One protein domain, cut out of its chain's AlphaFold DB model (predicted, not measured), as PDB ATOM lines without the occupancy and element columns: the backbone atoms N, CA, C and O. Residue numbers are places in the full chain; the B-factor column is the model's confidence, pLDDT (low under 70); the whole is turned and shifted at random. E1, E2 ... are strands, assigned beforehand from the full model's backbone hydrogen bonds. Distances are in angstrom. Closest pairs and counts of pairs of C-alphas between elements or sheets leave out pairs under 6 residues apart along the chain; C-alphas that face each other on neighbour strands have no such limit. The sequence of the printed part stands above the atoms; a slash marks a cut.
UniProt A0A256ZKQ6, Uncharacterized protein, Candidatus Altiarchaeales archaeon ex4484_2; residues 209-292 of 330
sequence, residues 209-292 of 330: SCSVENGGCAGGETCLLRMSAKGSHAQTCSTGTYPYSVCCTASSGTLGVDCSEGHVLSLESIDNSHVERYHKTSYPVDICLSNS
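Overview. This is residues 209 to 292 of the 330 residues of an uncharacterized protein of Candidatus Altiarchaeales archaeon ex4484_2 (UniProt A0A256ZKQ6). With little regular structure, this model shows a small three-strand sheet, E1 - E3 - E2, and beside E2 a two-strand hairpin, E4 and E5, joined by long loops. Both sheets are antiparallel. The 84 printed residues include five named strands, E1 to E5 in order, and no named helix: all strand, with only 28 residues in them. It is compact, radius of gyration of the C-alphas 12.3 A, spanning 34 by 28 by 17 A.

Along the chain. Find C-alpha 209 at (205.116, 193.804, 176.769); E1, residues 209 to 214, runs 16.6 A from there. Next come E2, 222 to 227, 14.8 A; E3, 244 to 250, 19.8 A; E4, 263 to 267, 11.8 A; and E5, 285 to 288, 9.7 A, ending at (197.398, 181.062, 173.942).

Arrangement. Look for backbone pairs within hydrogen-bond range: N 211 and O 247, 2.8 A, E1 to E3; N 222 and O 248, 2.8 A, in hairpin E2 and E3; N 267 and O 285, 2.7 A, E4 to E5. The closest C-alphas of E2 and E5, Leu 224 and Ile 287, are 6.9 A apart.

Size, cuts and confidence. The printed part has no cut. Only E1 to E2 is a short link; the others are long. No printed residue is under 70.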
ATOM      1  N   SER A 209     203.663 193.895 176.602       96.00
ATOM      2  CA  SER A 209     205.116 193.804 176.769       96.00
ATOM      3  C   SER A 209     205.484 192.427 177.297       96.00
ATOM      4  O   SER A 209     204.857 191.963 178.251       96.00
ATOM      5  N   CYS A 210     206.468 191.773 176.683       97.25
ATOM      6  CA  CYS A 210     206.916 190.444 177.077       97.25
ATOM      7  C   CYS A 210     208.435 190.410 177.294       97.25
ATOM      8  O   CYS A 210     209.201 190.994 176.534       97.25
ATOM      9  N   SER A 211     208.883 189.684 178.314       96.81
ATOM     10  CA  SER A 211     210.297 189.438 178.602       96.81
ATOM     11  C   SER A 211     210.552 187.962 178.899       96.81
ATOM     12  O   SER A 211     209.631 187.178 179.149       96.81
ATOM     13  N   VAL A 212     211.822 187.564 178.838       96.81
ATOM     14  CA  VAL A 212     212.266 186.229 179.245       96.81
ATOM     15  C   VAL A 212     212.947 186.341 180.601       96.81
ATOM     16  O   VAL A 212     213.984 186.984 180.724       96.81
ATOM     17  N   GLU A 213     212.385 185.671 181.603       97.31
ATOM     18  CA  GLU A 213     212.862 185.723 182.985       97.31
ATOM     19  C   GLU A 213     213.444 184.376 183.424       97.31
ATOM     20  O   GLU A 213     212.873 183.317 183.152       97.31
ATOM     21  N   ASN A 214     214.565 184.393 184.152       96.75
ATOM     22  CA  ASN A 214     215.123 183.188 184.769       96.75
ATOM     23  C   ASN A 214     214.405 182.888 186.095       96.75
ATOM     24  O   ASN A 214     214.559 183.597 187.088       96.75
ATOM     25  N   GLY A 215     213.636 181.808 186.109       94.06
ATOM     26  CA  GLY A 215     212.853 181.327 187.235       94.06
ATOM     27  C   GLY A 215     211.368 181.324 186.901       94.06
ATOM     28  O   GLY A 215     210.819 180.302 186.501       94.06
ATOM     29  N   GLY A 216     210.692 182.443 187.110       96.00
ATOM     30  CA  GLY A 216     209.254 182.573 186.900       96.00
ATOM     31  C   GLY A 216     208.860 184.033 186.783       96.00
ATOM     32  O   GLY A 216     209.659 184.915 187.083       96.00
ATOM     33  N   CYS A 217     207.626 184.270 186.359       97.88
ATOM     34  CA  CYS A 217     207.143 185.624 186.133       97.88
ATOM     35  C   CYS A 217     206.854 186.357 187.443       97.88
ATOM     36  O   CYS A 217     206.431 185.751 188.436       97.88
ATOM     37  N   ALA A 218     207.097 187.665 187.442       96.88
ATOM     38  CA  ALA A 218     206.843 188.524 188.584       96.88
ATOM     39  C   ALA A 218     205.334 188.667 188.859       96.88
ATOM     40  O   ALA A 218     204.466 188.294 188.067       96.88
ATOM     41  N   GLY A 219     204.995 189.209 190.031       96.00
ATOM     42  CA  GLY A 219     203.601 189.432 190.404       96.00
ATOM     43  C   GLY A 219     202.908 190.407 189.448       96.00
ATOM     44  O   GLY A 219     203.320 191.557 189.345       96.00
ATOM     45  N   GLY A 220     201.829 189.955 188.804       94.69
ATOM     46  CA  GLY A 220     201.072 190.737 187.818       94.69
ATOM     47  C   GLY A 220     201.420 190.415 186.364       94.69
ATOM     48  O   GLY A 220     200.728 190.882 185.465       94.69
ATOM     49  N   GLU A 221     202.436 189.587 186.139       97.94
ATOM     50  CA  GLU A 221     202.779 189.059 184.825       97.94
ATOM     51  C   GLU A 221     202.105 187.705 184.592       97.94
ATOM     52  O   GLU A 221     201.888 186.917 185.520       97.94
ATOM     53  N   THR A 222     201.816 187.410 183.331       98.00
ATOM     54  CA  THR A 222     201.268 186.127 182.904       98.00
ATOM     55  C   THR A 222     202.373 185.308 182.255       98.00
ATOM     56  O   THR A 222     202.964 185.715 181.257       98.00
ATOM     57  N   CYS A 223     202.645 184.135 182.831       98.19
ATOM     58  CA  CYS A 223     203.550 183.160 182.236       98.19
ATOM     59  C   CYS A 223     202.867 182.497 181.045       98.19
ATOM     60  O   CYS A 223     201.832 181.850 181.212       98.19
ATOM     61  N   LEU A 224     203.467 182.639 179.869       97.44
ATOM     62  CA  LEU A 224     202.941 182.082 178.632       97.44
ATOM     63  C   LEU A 224     203.465 180.663 178.380       97.44
ATOM     64  O   LEU A 224     202.698 179.732 178.148       97.44
ATOM     65  N   LEU A 225     204.783 180.486 178.467       97.56
ATOM     66  CA  LEU A 225     205.461 179.195 178.366       97.56
ATOM     67  C   LEU A 225     206.809 179.244 179.081       97.56
ATOM     68  O   LEU A 225     207.296 180.318 179.439       97.56
ATOM     69  N   ARG A 226     207.436 178.081 179.264       97.56
ATOM     70  CA  ARG A 226     208.817 177.983 179.748       97.56
ATOM     71  C   ARG A 226     209.697 177.331 178.696       97.56
ATOM     72  O   ARG A 226     209.247 176.423 178.003       97.56
ATOM     73  N   MET A 227     210.941 177.776 178.596       96.19
ATOM     74  CA  MET A 227     211.898 177.323 177.588       96.19
ATOM     75  C   MET A 227     213.211 176.888 178.222       96.19
ATOM     76  O   MET A 227     213.656 177.437 179.236       96.19
ATOM     77  N   SER A 228     213.812 175.865 177.628       94.12
ATOM     78  CA  SER A 228     215.111 175.375 178.060       94.12
ATOM     79  C   SER A 228     216.201 176.414 177.790       94.12
ATOM     80  O   SER A 228     216.143 177.172 176.828       94.12
ATOM     81  N   ALA A 229     217.236 176.407 178.632       87.50
ATOM     82  CA  ALA A 229     218.480 177.131 178.371       87.50
ATOM     83  C   ALA A 229     219.229 176.592 177.145       87.50
ATOM     84  O   ALA A 229     220.066 177.278 176.567       87.50
ATOM     85  N   LYS A 230     218.987 175.317 176.824       83.50
ATOM     86  CA  LYS A 230     219.685 174.562 175.789       83.50
ATOM     87  C   LYS A 230     218.688 173.729 174.995       83.50
ATOM     88  O   LYS A 230     217.868 173.021 175.583       83.50
ATOM     89  N   GLY A 231     218.816 173.772 173.675       72.62
ATOM     90  CA  GLY A 231     217.917 173.079 172.759       72.62
ATOM     91  C   GLY A 231     216.573 173.792 172.608       72.62
ATOM     92  O   GLY A 231     216.111 174.498 173.501       72.62
ATOM     93  N   SER A 232     215.933 173.599 171.459       80.56
ATOM     94  CA  SER A 232     214.674 174.258 171.087       80.56
ATOM     95  C   SER A 232     213.449 173.605 171.746       80.56
ATOM     96  O   SER A 232     212.453 173.332 171.078       80.56
ATOM     97  N   HIS A 233     213.541 173.309 173.047       91.56
ATOM     98  CA  HIS A 233     212.470 172.685 173.819       91.56
ATOM     99  C   HIS A 233     211.720 173.707 174.671       91.56
ATOM    100  O   HIS A 233     212.308 174.582 175.317       91.56
ATOM    101  N   ALA A 234     210.405 173.535 174.715       96.50
ATOM    102  CA  ALA A 234     209.488 174.326 175.511       96.50
ATOM    103  C   ALA A 234     208.562 173.425 176.332       96.50
ATOM    104  O   ALA A 234     208.429 172.227 176.098       96.50
ATOM    105  N   GLN A 235     207.916 174.013 177.324       97.25
ATOM    106  CA  GLN A 235     206.917 173.355 178.150       97.25
ATOM    107  C   GLN A 235     205.872 174.376 178.596       97.25
ATOM    108  O   GLN A 235     206.083 175.593 178.536       97.25
ATOM    109  N   THR A 236     204.764 173.879 179.127       97.50
ATOM    110  CA  THR A 236     203.767 174.744 179.764       97.50
ATOM    111  C   THR A 236     204.297 175.319 181.083       97.50
ATOM    112  O   THR A 236     205.157 174.738 181.755       97.50
ATOM    113  N   CYS A 237     203.759 176.465 181.506       96.94
ATOM    114  CA  CYS A 237     204.184 177.114 182.748       96.94
ATOM    115  C   CYS A 237     203.917 176.288 184.015       96.94
ATOM    116  O   CYS A 237     204.609 176.484 185.015       96.94
ATOM    117  N   SER A 238     202.968 175.347 183.978       95.06
ATOM    118  CA  SER A 238     202.623 174.483 185.113       95.06
ATOM    119  C   SER A 238     203.657 173.399 185.424       95.06
ATOM    120  O   SER A 238     203.667 172.898 186.545       95.06
ATOM    121  N   THR A 239     204.514 173.027 184.468       94.06
ATOM    122  CA  THR A 239     205.452 171.903 184.633       94.06
ATOM    123  C   THR A 239     206.673 172.281 185.480       94.06
ATOM    124  O   THR A 239     207.108 171.516 186.333       94.06
ATOM    125  N   GLY A 240     207.217 173.488 185.288       89.69
ATOM    126  CA  GLY A 240     208.282 174.044 186.138       89.69
ATOM    127  C   GLY A 240     209.710 173.507 185.927       89.69
ATOM    128  O   GLY A 240     210.617 174.022 186.569       89.69
ATOM    129  N   THR A 241     209.946 172.545 185.025       93.81
ATOM    130  CA  THR A 241     211.283 171.975 184.737       93.81
ATOM    131  C   THR A 241     212.302 172.979 184.185       93.81
ATOM    132  O   THR A 241     213.462 172.975 184.593       93.81
ATOM    133  N   TYR A 242     211.902 173.837 183.245       96.25
ATOM    134  CA  TYR A 242     212.817 174.745 182.557       96.25
ATOM    135  C   TYR A 242     212.987 176.091 183.249       96.25
ATOM    136  O   TYR A 242     211.990 176.662 183.695       96.25
ATOM    137  N   PRO A 243     214.219 176.626 183.326       96.06
ATOM    138  CA  PRO A 243     214.496 177.817 184.113       96.06
ATOM    139  C   PRO A 243     213.858 179.066 183.509       96.06
ATOM    140  O   PRO A 243     213.315 179.864 184.260       96.06
ATOM    141  N   TYR A 244     213.835 179.225 182.187       97.31
ATOM    142  CA  TYR A 244     213.369 180.465 181.571       97.31
ATOM    143  C   TYR A 244     211.860 180.467 181.337       97.31
ATOM    144  O   TYR A 244     211.307 179.489 180.839       97.31
ATOM    145  N   SER A 245     211.198 181.567 181.688       97.69
ATOM    146  CA  SER A 245     209.764 181.794 181.494       97.69
ATOM    147  C   SER A 245     209.548 182.982 180.566       97.69
ATOM    148  O   SER A 245     210.193 184.009 180.740       97.69
ATOM    149  N   VAL A 246     208.637 182.853 179.602       97.56
ATOM    150  CA  VAL A 246     208.159 183.988 178.801       97.56
ATOM    151  C   VAL A 246     207.036 184.654 179.580       97.56
ATOM    152  O   VAL A 246     205.973 184.057 179.778       97.56
ATOM    153  N   CYS A 247     207.297 185.865 180.047       98.25
ATOM    154  CA  CYS A 247     206.452 186.611 180.960       98.25
ATOM    155  C   CYS A 247     205.894 187.826 180.243       98.25
ATOM    156  O   CYS A 247     206.649 188.637 179.725       98.25
ATOM    157  N   CYS A 248     204.570 187.939 180.189       97.94
ATOM    158  CA  CYS A 248     203.907 189.031 179.491       97.94
ATOM    159  C   CYS A 248     203.067 189.875 180.449       97.94
ATOM    160  O   CYS A 248     202.434 189.363 181.375       97.94
ATOM    161  N   THR A 249     203.016 191.175 180.186       97.44
ATOM    162  CA  THR A 249     202.169 192.159 180.865       97.44
ATOM    163  C   THR A 249     201.402 192.991 179.849       97.44
ATOM    164  O   THR A 249     201.796 193.112 178.690       97.44
ATOM    165  N   ALA A 250     200.284 193.569 180.282       96.00
ATOM    166  CA  ALA A 250     199.531 194.532 179.494       96.00
ATOM    167  C   ALA A 250     199.384 195.842 180.269       96.00
ATOM    168  O   ALA A 250     199.163 195.837 181.480       96.00
ATOM    169  N   SER A 251     199.437 196.974 179.563       94.88
ATOM    170  CA  SER A 251     199.245 198.304 180.161       94.88
ATOM    171  C   SER A 251     197.845 198.502 180.759       94.88
ATOM    172  O   SER A 251     197.627 199.405 181.566       94.88
ATOM    173  N   SER A 252     196.878 197.685 180.339       93.31
ATOM    174  CA  SER A 252     195.522 197.648 180.873       93.31
ATOM    175  C   SER A 252     194.918 196.254 180.737       93.31
ATOM    176  O   SER A 252     195.125 195.584 179.722       93.31
ATOM    177  N   GLY A 253     194.104 195.881 181.724       94.06
ATOM    178  CA  GLY A 253     193.457 194.574 181.807       94.06
ATOM    179  C   GLY A 253     194.298 193.531 182.527       94.06
ATOM    180  O   GLY A 253     195.353 193.831 183.077       94.06
ATOM    181  N   THR A 254     193.790 192.307 182.518       95.88
ATOM    182  CA  THR A 254     194.467 191.119 183.022       95.88
ATOM    183  C   THR A 254     194.704 190.183 181.850       95.88
ATOM    184  O   THR A 254     193.762 189.864 181.120       95.88
ATOM    185  N   LEU A 255     195.951 189.744 181.684       96.94
ATOM    186  CA  LEU A 255     196.302 188.739 180.689       96.94
ATOM    187  C   LEU A 255     195.945 187.335 181.182       96.94
ATOM    188  O   LEU A 255     196.184 187.000 182.344       96.94
ATOM    189  N   GLY A 256     195.417 186.507 180.288       97.06
ATOM    190  CA  GLY A 256     195.132 185.093 180.517       97.06
ATOM    191  C   GLY A 256     195.847 184.198 179.509       97.06
ATOM    192  O   GLY A 256     196.425 184.674 178.536       97.06
ATOM    193  N   VAL A 257     195.810 182.888 179.760       96.19
ATOM    194  CA  VAL A 257     196.327 181.848 178.845       96.19
ATOM    195  C   VAL A 257     195.208 180.962 178.298       96.19
ATOM    196  O   VAL A 257     195.412 179.792 177.981       96.19
ATOM    197  N   ASP A 258     193.983 181.486 178.249       94.62
ATOM    198  CA  ASP A 258     192.865 180.765 177.657       94.62
ATOM    199  C   ASP A 258     192.892 180.865 176.128       94.62
ATOM    200  O   ASP A 258     193.232 181.891 175.549       94.62
ATOM    201  N   CYS A 259     192.509 179.776 175.469       94.44
ATOM    202  CA  CYS A 259     192.521 179.668 174.013       94.44
ATOM    203  C   CYS A 259     191.220 180.151 173.364       94.44
ATOM    204  O   CYS A 259     190.755 179.548 172.397       94.44
ATOM    205  N   SER A 260     190.599 181.201 173.914       93.38
ATOM    206  CA  SER A 260     189.483 181.873 173.241       93.38
ATOM    207  C   SER A 260     189.961 182.847 172.157       93.38
ATOM    208  O   SER A 260     189.230 183.093 171.196       93.38
ATOM    209  N   GLU A 261     191.192 183.350 172.282       92.31
ATOM    210  CA  GLU A 261     191.855 184.265 171.352       92.31
ATOM    211  C   GLU A 261     193.394 184.142 171.431       92.31
ATOM    212  O   GLU A 261     193.922 183.321 172.181       92.31
ATOM    213  N   GLY A 262     194.109 184.930 170.613       93.12
ATOM    214  CA  GLY A 262     195.564 185.120 170.693       93.12
ATOM    215  C   GLY A 262     196.408 183.845 170.735       93.12
ATOM    216  O   GLY A 262     197.274 183.684 171.590       93.12
ATOM    217  N   HIS A 263     196.189 182.932 169.794       96.25
ATOM    218  CA  HIS A 263     196.976 181.706 169.696       96.25
ATOM    219  C   HIS A 263     198.424 181.984 169.266       96.25
ATOM    220  O   HIS A 263     198.662 182.575 168.212       96.25
ATOM    221  N   VAL A 264     199.393 181.549 170.072       96.25
ATOM    222  CA  VAL A 264     200.811 181.902 169.905       96.25
ATOM    223  C   VAL A 264     201.597 180.792 169.215       96.25
ATOM    224  O   VAL A 264     202.327 181.067 168.266       96.25
ATOM    225  N   LEU A 265     201.476 179.545 169.676       96.62
ATOM    226  CA  LEU A 265     202.151 178.359 169.122       96.62
ATOM    227  C   LEU A 265     201.516 177.073 169.667       96.62
ATOM    228  O   LEU A 265     200.684 177.144 170.571       96.62
ATOM    229  N   SER A 266     201.933 175.915 169.155       96.62
ATOM    230  CA  SER A 266     201.502 174.600 169.654       96.62
ATOM    231  C   SER A 266     202.710 173.763 170.099       96.62
ATOM    232  O   SER A 266     203.793 173.870 169.522       96.62
ATOM    233  N   LEU A 267     202.529 172.948 171.138       96.25
ATOM    234  CA  LEU A 267     203.502 172.026 171.726       96.25
ATOM    235  C   LEU A 267     203.051 170.574 171.501       96.25
ATOM    236  O   LEU A 267     201.876 170.239 171.673       96.25
ATOM    237  N   GLU A 268     203.979 169.701 171.119       95.12
ATOM    238  CA  GLU A 268     203.779 168.249 171.032       95.12
ATOM    239  C   GLU A 268     203.282 167.649 172.360       95.12
ATOM    240  O   GLU A 268     202.430 166.758 172.376       95.12
ATOM    241  N   SER A 269     203.789 168.149 173.487       96.06
ATOM    242  CA  SER A 269     203.383 167.727 174.826       96.06
ATOM    243  C   SER A 269     203.489 168.876 175.844       96.06
ATOM    244  O   SER A 269     204.016 169.946 175.552       96.06
ATOM    245  N   ILE A 270     202.966 168.685 177.062       96.56
ATOM    246  CA  ILE A 270     203.010 169.717 178.116       96.56
ATOM    247  C   ILE A 270     204.402 169.916 178.746       96.56
ATOM    248  O   ILE A 270     204.600 170.894 179.477       96.56
ATOM    249  N   ASP A 271     205.334 168.994 178.496       96.25
ATOM    250  CA  ASP A 271     206.700 168.949 179.030       96.25
ATOM    251  C   ASP A 271     207.694 168.544 177.931       96.25
ATOM    252  O   ASP A 271     207.350 167.769 177.038       96.25
ATOM    253  N   ASN A 272     208.919 169.067 177.997       91.94
ATOM    254  CA  ASN A 272     210.026 168.762 177.086       91.94
ATOM    255  C   ASN A 272     209.641 168.641 175.605       91.94
ATOM    256  O   ASN A 272     209.928 167.651 174.933       91.94
ATOM    257  N   SER A 273     208.949 169.652 175.102       92.31
ATOM    258  CA  SER A 273     208.248 169.578 173.834       92.31
ATOM    259  C   SER A 273     208.941 170.371 172.739       92.31
ATOM    260  O   SER A 273     209.414 171.485 172.967       92.31
ATOM    261  N   HIS A 274     208.899 169.838 171.520       92.06
ATOM    262  CA  HIS A 274     209.074 170.649 170.322       92.06
ATOM    263  C   HIS A 274     207.911 171.637 170.166       92.06
ATOM    264  O   HIS A 274     206.831 171.456 170.739       92.06
ATOM    265  N   VAL A 275     208.150 172.692 169.388       93.62
ATOM    266  CA  VAL A 275     207.184 173.757 169.104       93.62
ATOM    267  C   VAL A 275     206.843 173.772 167.619       93.62
ATOM    268  O   VAL A 275     207.711 173.558 166.775       93.62
ATOM    269  N   GLU A 276     205.591 174.054 167.280       92.50
ATOM    270  CA  GLU A 276     205.185 174.334 165.905       92.50
ATOM    271  C   GLU A 276     204.314 175.587 165.829       92.50
ATOM    272  O   GLU A 276     203.795 176.088 166.831       92.50
ATOM    273  N   ARG A 277     204.165 176.121 164.613       93.75
ATOM    274  CA  ARG A 277     203.227 177.220 164.375       93.75
ATOM    275  C   ARG A 277     201.815 176.738 164.669       93.75
ATOM    276  O   ARG A 277     201.404 175.693 164.171       93.75
ATOM    277  N   TYR A 278     201.058 177.558 165.378       89.56
ATOM    278  CA  TYR A 278     199.639 177.362 165.589       89.56
ATOM    279  C   TYR A 278     198.917 177.136 164.247       89.56
ATOM    280  O   TYR A 278     199.250 177.771 163.241       89.56
ATOM    281  N   HIS A 279     197.957 176.203 164.235       84.94
ATOM    282  CA  HIS A 279     197.280 175.610 163.063       84.94
ATOM    283  C   HIS A 279     198.049 174.563 162.259       84.94
ATOM    284  O   HIS A 279     197.474 173.955 161.348       84.94
ATOM    285  N   LYS A 280     199.308 174.285 162.582       85.12
ATOM    286  CA  LYS A 280     199.825 172.952 162.285       85.12
ATOM    287  C   LYS A 280     199.102 172.005 163.249       85.12
ATOM    288  O   LYS A 280     198.919 172.313 164.417       85.12
ATOM    289  N   THR A 281     198.497 170.950 162.719       85.56
ATOM    290  CA  THR A 281     197.607 170.069 163.494       85.56
ATOM    291  C   THR A 281     198.364 168.893 164.106       85.56
ATOM    292  O   THR A 281     197.756 167.861 164.391       85.56
ATOM    293  N   SER A 282     199.691 168.979 164.203       92.12
ATOM    294  CA  SER A 282     200.533 167.870 164.647       92.12
ATOM    295  C   SER A 282     200.613 167.844 166.170       92.12
ATOM    296  O   SER A 282     200.716 166.770 166.760       92.12
ATOM    297  N   TYR A 283     200.572 169.018 166.797       95.56
ATOM    298  CA  TYR A 283     200.867 169.233 168.204       95.56
ATOM    299  C   TYR A 283     199.592 169.601 168.981       95.56
ATOM    300  O   TYR A 283     198.927 170.579 168.647       95.56
ATOM    301  N   PRO A 284     199.204 168.804 169.996       96.31
ATOM    302  CA  PRO A 284     197.891 168.903 170.631       96.31
ATOM    303  C   PRO A 284     197.777 169.970 171.728       96.31
ATOM    304  O   PRO A 284     196.676 170.176 172.241       96.31
ATOM    305  N   VAL A 285     198.876 170.594 172.158       96.94
ATOM    306  CA  VAL A 285     198.880 171.534 173.289       96.94
ATOM    307  C   VAL A 285     199.075 172.957 172.781       96.94
ATOM    308  O   VAL A 285     200.191 173.364 172.480       96.94
ATOM    309  N   ASP A 286     198.003 173.738 172.722       96.94
ATOM    310  CA  ASP A 286     198.082 175.133 172.288       96.94
ATOM    311  C   ASP A 286     198.530 176.064 173.422       96.94
ATOM    312  O   ASP A 286     198.061 175.972 174.557       96.94
ATOM    313  N   ILE A 287     199.421 176.995 173.087       97.56
ATOM    314  CA  ILE A 287     199.814 178.118 173.934       97.56
ATOM    315  C   ILE A 287     199.106 179.365 173.418       97.56
ATOM    316  O   ILE A 287     199.282 179.768 172.265       97.56
ATOM    317  N   CYS A 288     198.299 179.969 174.282       97.44
ATOM    318  CA  CYS A 288     197.398 181.062 173.942       97.44
ATOM    319  C   CYS A 288     197.598 182.241 174.891       97.44
ATOM    320  O   CYS A 288     198.081 182.069 176.010       97.44
ATOM    321  N   LEU A 289     197.215 183.426 174.433       96.62
ATOM    322  CA  LEU A 289     197.267 184.664 175.189       96.62
ATOM    323  C   LEU A 289     195.956 185.426 174.989       96.62
ATOM    324  O   LEU A 289     195.564 185.702 173.861       96.62
ATOM    325  N   SER A 290     195.310 185.808 176.080       96.62
ATOM    326  CA  SER A 290     194.065 186.578 176.065       96.62
ATOM    327  C   SER A 290     194.196 187.840 176.910       96.62
ATOM    328  O   SER A 290     195.074 187.928 177.774       96.62
ATOM    329  N   ASN A 291     193.328 188.830 176.687       95.50
ATOM    330  CA  ASN A 291     193.254 190.019 177.538       95.50
ATOM    331  C   ASN A 291     191.805 190.328 177.936       95.50
ATOM    332  O   ASN A 291     190.910 190.398 177.102       95.50
ATOM    333  N   SER A 292     191.570 190.608 179.220       95.19
ATOM    334  CA  SER A 292     190.245 190.999 179.719       95.19
ATOM    335  C   SER A 292     189.689 192.291 179.101       95.19
ATOM    336  O   SER A 292     188.486 192.536 179.181       95.19
TER     337      SER A 292